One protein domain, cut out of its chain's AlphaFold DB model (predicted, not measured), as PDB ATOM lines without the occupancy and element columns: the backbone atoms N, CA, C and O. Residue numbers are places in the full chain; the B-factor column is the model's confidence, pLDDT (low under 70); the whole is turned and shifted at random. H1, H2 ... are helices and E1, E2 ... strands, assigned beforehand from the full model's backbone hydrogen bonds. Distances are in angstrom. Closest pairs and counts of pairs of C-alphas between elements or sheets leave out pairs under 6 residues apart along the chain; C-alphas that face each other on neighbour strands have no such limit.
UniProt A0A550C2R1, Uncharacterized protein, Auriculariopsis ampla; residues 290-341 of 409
ATOM      1  N   ARG A 290      87.547 114.658  88.858       50.06
ATOM      2  CA  ARG A 290      87.362 115.442  90.092       50.06
ATOM      3  C   ARG A 290      86.191 114.934  90.928       50.06
ATOM      4  O   ARG A 290      86.343 114.813  92.135       50.06
ATOM      5  N   ALA A 291      85.057 114.591  90.315       42.28
ATOM      6  CA  ALA A 291      83.920 114.018  91.037       42.28
ATOM      7  C   ALA A 291      84.255 112.649  91.664       42.28
ATOM      8  O   ALA A 291      83.834 112.370  92.782       42.28
ATOM      9  N   ARG A 292      85.067 111.819  90.990       54.09
ATOM     10  CA  ARG A 292      85.591 110.558  91.551       54.09
ATOM     11  C   ARG A 292      86.616 110.792  92.663       54.09
ATOM     12  O   ARG A 292      86.588 110.082  93.658       54.09
ATOM     13  N   ALA A 293      87.483 111.795  92.529       42.09
ATOM     14  CA  ALA A 293      88.462 112.155  93.557       42.09
ATOM     15  C   ALA A 293      87.789 112.660  94.848       42.09
ATOM     16  O   ALA A 293      88.241 112.340  95.943       42.09
ATOM     17  N   TRP A 294      86.653 113.356  94.733       45.12
ATOM     18  CA  TRP A 294      85.833 113.759  95.886       45.12
ATOM     19  C   TRP A 294      85.216 112.576  96.649       45.12
ATOM     20  O   TRP A 294      84.813 112.743  97.796       45.12
ATOM     21  N   HIS A 295      85.169 111.383  96.050       46.03
ATOM     22  CA  HIS A 295      84.694 110.166  96.707       46.03
ATOM     23  C   HIS A 295      85.778 109.406  97.491       46.03
ATOM     24  O   HIS A 295      85.425 108.463  98.193       46.03
ATOM     25  N   ILE A 296      87.064 109.773  97.392       42.84
ATOM     26  CA  ILE A 296      88.160 108.946  97.941       42.84
ATOM     27  C   ILE A 296      88.881 109.592  99.134       42.84
ATOM     28  O   ILE A 296      89.451 108.872  99.946       42.84
ATOM     29  N   GLU A 297      88.798 110.907  99.345       35.34
ATOM     30  CA  GLU A 297      89.526 111.554 100.446       35.34
ATOM     31  C   GLU A 297      88.600 112.401 101.335       35.34
ATOM     32  O   GLU A 297      88.421 113.598 101.138       35.34
ATOM     33  N   GLY A 298      88.015 111.766 102.357       34.94
ATOM     34  CA  GLY A 298      87.717 112.451 103.624       34.94
ATOM     35  C   GLY A 298      86.268 112.828 103.950       34.94
ATOM     36  O   GLY A 298      86.037 113.361 105.033       34.94
ATOM     37  N   ALA A 299      85.275 112.530 103.110       43.75
ATOM     38  CA  ALA A 299      83.880 112.577 103.554       43.75
ATOM     39  C   ALA A 299      83.539 111.235 104.212       43.75
ATOM     40  O   ALA A 299      83.412 110.228 103.519       43.75
ATOM     41  N   ALA A 300      83.436 111.224 105.545       42.62
ATOM     42  CA  ALA A 300      82.929 110.093 106.317       42.62
ATOM     43  C   ALA A 300      81.739 109.449 105.592       42.62
ATOM     44  O   ALA A 300      80.842 110.161 105.145       42.62
ATOM     45  N   GLU A 301      81.773 108.128 105.439       52.12
ATOM     46  CA  GLU A 301      80.772 107.312 104.755       52.12
ATOM     47  C   GLU A 301      79.363 107.697 105.211       52.12
ATOM     48  O   GLU A 301      78.891 107.273 106.264       52.12
ATOM     49  N   VAL A 302      78.687 108.559 104.454       61.09
ATOM     50  CA  VAL A 302      77.349 108.998 104.830       61.09
ATOM     51  C   VAL A 302      76.375 107.937 104.328       61.09
ATOM     52  O   VAL A 302      76.194 107.838 103.109       61.09
ATOM     53  N   PRO A 303      75.741 107.139 105.209       71.25
ATOM     54  CA  PRO A 303      75.022 105.944 104.799       71.25
ATOM     55  C   PRO A 303      73.751 106.334 104.042       71.25
ATOM     56  O   PRO A 303      72.747 106.766 104.618       71.25
ATOM     57  N   HIS A 304      73.819 106.193 102.724       79.06
ATOM     58  CA  HIS A 304      72.686 106.309 101.828       79.06
ATOM     59  C   HIS A 304      72.633 105.070 100.955       79.06
ATOM     60  O   HIS A 304      73.630 104.695 100.338       79.06
ATOM     61  N   THR A 305      71.464 104.450 100.881       88.56
ATOM     62  CA  THR A 305      71.231 103.325  99.983       88.56
ATOM     63  C   THR A 305      70.528 103.812  98.724       88.56
ATOM     64  O   THR A 305      69.527 104.532  98.778       88.56
ATOM     65  N   LEU A 306      71.069 103.449  97.561       89.56
ATOM     66  CA  LEU A 306      70.358 103.620  96.302       89.56
ATOM     67  C   LEU A 306      69.303 102.516  96.211       89.56
ATOM     68  O   LEU A 306      69.621 101.336  96.342       89.56
ATOM     69  N   VAL A 307      68.051 102.909  96.016       89.81
ATOM     70  CA  VAL A 307      66.914 102.000  95.852       89.81
ATOM     71  C   VAL A 307      66.277 102.310  94.504       89.81
ATOM     72  O   VAL A 307      66.327 103.456  94.057       89.81
ATOM     73  N   ASP A 308      65.680 101.319  93.846       82.88
ATOM     74  CA  ASP A 308      64.994 101.524  92.569       82.88
ATOM     75  C   ASP A 308      63.962 102.661  92.693       82.88
ATOM     76  O   ASP A 308      62.939 102.533  93.369       82.88
ATOM     77  N   GLY A 309      64.282 103.811  92.088       89.00
ATOM     78  CA  GLY A 309      63.472 105.032  92.139       89.00
ATOM     79  C   GLY A 309      63.974 106.166  93.047       89.00
ATOM     80  O   GLY A 309      63.324 107.210  93.089       89.00
ATOM     81  N   GLY A 310      65.109 106.037  93.747       92.75
ATOM     82  CA  GLY A 310      65.678 107.167  94.495       92.75
ATOM     83  C   GLY A 310      66.782 106.831  95.497       92.75
ATOM     84  O   GLY A 310      67.176 105.685  95.685       92.75
ATOM     85  N   ILE A 311      67.276 107.866  96.176       94.62
ATOM     86  CA  ILE A 311      68.317 107.741  97.204       94.62
ATOM     87  C   ILE A 311      67.653 107.780  98.580       94.62
ATOM     88  O   ILE A 311      66.931 108.727  98.896       94.62
ATOM     89  N   ARG A 312      67.874 106.753  99.401       93.06
ATOM     90  CA  ARG A 312      67.327 106.642 100.755       93.06
ATOM     91  C   ARG A 312      68.342 107.113 101.790       93.06
ATOM     92  O   ARG A 312      69.521 106.790 101.686       93.06
ATOM     93  N   CYS A 313      67.894 107.882 102.783       93.62
ATOM     94  CA  CYS A 313      68.741 108.269 103.913       93.62
ATOM     95  C   CYS A 313      68.653 107.256 105.054       93.62
ATOM     96  O   CYS A 313      67.572 107.060 105.618       93.62
ATOM     97  N   ASP A 314      69.800 106.687 105.432       89.38
ATOM     98  CA  ASP A 314      69.909 105.698 106.509       89.38
ATOM     99  C   ASP A 314      70.679 106.235 107.731       89.38
ATOM    100  O   ASP A 314      70.952 105.504 108.684       89.38
ATOM    101  N   MET A 315      70.990 107.537 107.760       88.38
ATOM    102  CA  MET A 315      71.759 108.150 108.844       88.38
ATOM    103  C   MET A 315      71.034 108.087 110.193       88.38
ATOM    104  O   MET A 315      69.875 108.492 110.323       88.38
ATOM    105  N   LEU A 316      71.754 107.656 111.234       84.12
ATOM    106  CA  LEU A 316      71.306 107.705 112.623       84.12
ATOM    107  C   LEU A 316      71.047 109.148 113.092       84.12
ATOM    108  O   LEU A 316      71.909 109.998 112.965       84.12
ATOM    109  N   GLY A 317      69.844 109.431 113.605       86.31
ATOM    110  CA  GLY A 317      69.424 110.782 114.015       86.31
ATOM    111  C   GLY A 317      68.648 111.580 112.960       86.31
ATOM    112  O   GLY A 317      68.017 112.579 113.292       86.31
ATOM    113  N   CYS A 318      68.586 111.119 111.706       91.56
ATOM    114  CA  CYS A 318      67.767 111.784 110.697       91.56
ATOM    115  C   CYS A 318      66.260 111.682 111.022       91.56
ATOM    116  O   CYS A 318      65.708 110.589 111.136       91.56
ATOM    117  N   LYS A 319      65.542 112.813 111.073       90.25
ATOM    118  CA  LYS A 319      64.068 112.823 111.225       90.25
ATOM    119  C   LYS A 319      63.338 112.100 110.080       90.25
ATOM    120  O   LYS A 319      62.191 111.687 110.226       90.25
ATOM    121  N   TYR A 320      63.998 111.956 108.935       88.38
ATOM    122  CA  TYR A 320      63.436 111.417 107.702       88.38
ATOM    123  C   TYR A 320      64.072 110.090 107.270       88.38
ATOM    124  O   TYR A 320      64.023 109.758 106.083       88.38
ATOM    125  N   LYS A 321      64.655 109.327 108.207       90.50
ATOM    126  CA  LYS A 321      65.212 108.001 107.905       90.50
ATOM    127  C   LYS A 321      64.234 107.144 107.103       90.50
ATOM    128  O   LYS A 321      63.037 107.121 107.386       90.50
ATOM    129  N   GLY A 322      64.762 106.431 106.113       89.19
ATOM    130  CA  GLY A 322      63.989 105.512 105.281       89.19
ATOM    131  C   GLY A 322      63.181 106.168 104.159       89.19
ATOM    132  O   GLY A 322      62.610 105.450 103.339       89.19
ATOM    133  N   ARG A 323      63.144 107.508 104.059       92.44
ATOM    134  CA  ARG A 323      62.541 108.180 102.897       92.44
ATOM    135  C   ARG A 323      63.456 108.096 101.687       92.44
ATOM    136  O   ARG A 323      64.656 108.328 101.800       92.44
ATOM    137  N   THR A 324      62.861 107.804 100.538       94.44
ATOM    138  CA  THR A 324      63.503 107.873  99.225       94.44
ATOM    139  C   THR A 324      63.333 109.273  98.649       94.44
ATOM    140  O   THR A 324      62.222 109.802  98.606       94.44
ATOM    141  N   TYR A 325      64.431 109.859  98.199       94.31
ATOM    142  CA  TYR A 325      64.469 111.172  97.574       94.31
ATOM    143  C   TYR A 325      64.776 111.043  96.085       94.31
ATOM    144  O   TYR A 325      65.538 110.167  95.668       94.31
ATOM    145  N   SER A 326      64.225 111.963  95.292       94.06
ATOM    146  CA  SER A 326      64.722 112.207  93.939       94.06
ATOM    147  C   SER A 326      66.184 112.676  94.004       94.06
ATOM    148  O   SER A 326      66.626 113.209  95.027       94.06
ATOM    149  N   SER A 327      66.944 112.530  92.915       87.44
ATOM    150  CA  SER A 327      68.356 112.951  92.882       87.44
ATOM    151  C   SER A 327      68.556 114.420  93.290       87.44
ATOM    152  O   SER A 327      69.585 114.752  93.871       87.44
ATOM    153  N   HIS A 328      67.588 115.297  93.008       89.00
ATOM    154  CA  HIS A 328      67.666 116.719  93.342       89.00
ATOM    155  C   HIS A 328      67.303 117.008  94.806       89.00
ATOM    156  O   HIS A 328      67.964 117.808  95.471       89.00
ATOM    157  N   ASP A 329      66.278 116.341  95.342       90.75
ATOM    158  CA  ASP A 329      65.868 116.544  96.736       90.75
ATOM    159  C   ASP A 329      66.842 115.896  97.720       90.75
ATOM    160  O   ASP A 329      67.003 116.384  98.842       90.75
ATOM    161  N   TRP A 330      67.554 114.854  97.278       90.81
ATOM    162  CA  TRP A 330      68.605 114.227  98.064       90.81
ATOM    163  C   TRP A 330      69.742 115.200  98.384       90.81
ATOM    164  O   TRP A 330      70.169 115.252  99.529       90.81
ATOM    165  N   VAL A 331      70.185 116.035  97.438       88.50
ATOM    166  CA  VAL A 331      71.259 117.015  97.700       88.50
ATOM    167  C   VAL A 331      70.844 117.996  98.798       88.50
ATOM    168  O   VAL A 331      71.610 118.264  99.722       88.50
ATOM    169  N   LYS A 332      69.600 118.487  98.757       88.56
ATOM    170  CA  LYS A 332      69.066 119.386  99.795       88.56
ATOM    171  C   LYS A 332      69.006 118.707 101.161       88.56
ATOM    172  O   LYS A 332      69.257 119.350 102.174       88.56
ATOM    173  N   HIS A 333      68.650 117.426 101.173       90.50
ATOM    174  CA  HIS A 333      68.608 116.609 102.374       90.50
ATOM    175  C   HIS A 333      70.011 116.318 102.928       90.50
ATOM    176  O   HIS A 333      70.261 116.457 104.117       90.50
ATOM    177  N   PHE A 334      70.959 115.973 102.065       87.56
ATOM    178  CA  PHE A 334      72.336 115.662 102.428       87.56
ATOM    179  C   PHE A 334      73.044 116.833 103.124       87.56
ATOM    180  O   PHE A 334      73.782 116.647 104.095       87.56
ATOM    181  N   VAL A 335      72.763 118.059 102.678       87.62
ATOM    182  CA  VAL A 335      73.291 119.285 103.296       87.62
ATOM    183  C   VAL A 335      72.833 119.444 104.752       87.62
ATOM    184  O   VAL A 335      73.560 120.036 105.544       87.62
ATOM    185  N   THR A 336      71.679 118.887 105.151       85.94
ATOM    186  CA  THR A 336      71.242 118.966 106.558       85.94
ATOM    187  C   THR A 336      72.053 118.075 107.489       85.94
ATOM    188  O   THR A 336      72.109 118.361 108.675       85.94
ATOM    189  N   HIS A 337      72.668 117.013 106.966       82.56
ATOM    190  CA  HIS A 337      73.459 116.065 107.761       82.56
ATOM    191  C   HIS A 337      74.916 116.444 107.868       82.56
ATOM    192  O   HIS A 337      75.546 116.258 108.897       82.56
ATOM    193  N   THR A 338      75.464 116.929 106.764       81.00
ATOM    194  CA  THR A 338      76.890 117.228 106.697       81.00
ATOM    195  C   THR A 338      77.240 118.534 107.393       81.00
ATOM    196  O   THR A 338      78.421 118.833 107.528       81.00
ATOM    197  N   GLU A 339      76.232 119.335 107.773       73.88
ATOM    198  CA  GLU A 339      76.382 120.717 108.248       73.88
ATOM    199  C   GLU A 339      77.327 121.554 107.373       73.88
ATOM    200  O   GLU A 339      77.790 122.626 107.770       73.88
ATOM    201  N   LEU A 340      77.592 121.085 106.146       69.81
ATOM    202  CA  LEU A 340      78.423 121.753 105.173       69.81
ATOM    203  C   LEU A 340      77.609 122.951 104.736       69.81
ATOM    204  O   LEU A 340      76.774 122.893 103.835       69.81
ATOM    205  N   LYS A 341      77.819 124.053 105.441       71.81
ATOM    206  CA  LYS A 341      77.304 125.360 105.085       71.81
ATOM    207  C   LYS A 341      78.044 125.771 103.819       71.81
ATOM    208  O   LYS A 341      79.088 126.409 103.864       71.81
TER     209      LYS A 341
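What this domain is: This is residues 290 to 341 of the 409 residues of an uncharacterized protein of Auriculariopsis ampla (UniProt A0A550C2R1). A small antiparallel hairpin of strands, E1 and E2, has one longer helix, H2, packed near E2; a long loop, residues 314 to 326, folds back beside E2 to reach that helix. At the other end of the printed part, residues 290 to 298, with the short helix H1, stick out as a free arm. The 52 printed residues hold two named helices and two named strands in the order H1, E1, E2, H2; the class is mixed, with 24 residues, under half, in named elements. The whole is compact, with a radius of gyration of the C-alphas of 11.3 A and spans of 28 by 24 by 17 A.

Where its parts are: Find C-alpha 304 at (72.686, 106.309, 101.828); from there E1 runs through residues 304 to 307, 9.4 A long. E2, residues 310 to 313, covers 10.0 A. H2 runs 16.8 A over residues 327 to 338, ending at C-alpha 338 at (76.890, 117.228, 106.697). Go back to C-alpha 290 at (87.362, 115.442, 90.092) for H1, residues 290 to 293, 4.9 A long.

How they stand to each other: E1 and E2 form a hairpin with a tight link, antiparallel at 148 degrees. Look for N 305 and O 312 at 3.1 A, and N 312 and O 305 at 2.8 A, within hydrogen-bond range. Residues 311 to 312 of E2 also pair antiparallel with residues 324 to 325. The closest C-alphas of E2 and H2, those of Ile 311 and Trp 330, are 6.5 A apart. E1 and H2 are apart, and H1 is apart from E2 and H2. In H2, 4 of 8 O i to N i+4 pairs are within hydrogen-bond range; H1 is too short for such a pair.

The domain as a whole: The two C-alphas farthest apart, those of Arg 290 and Lys 319, are 31.6 A apart. The printed part has no cut, and the link from E2 to H2 is long. Mean pLDDT of the printed part is 76.8; residues 290 to 302 and residue 340 are under 70.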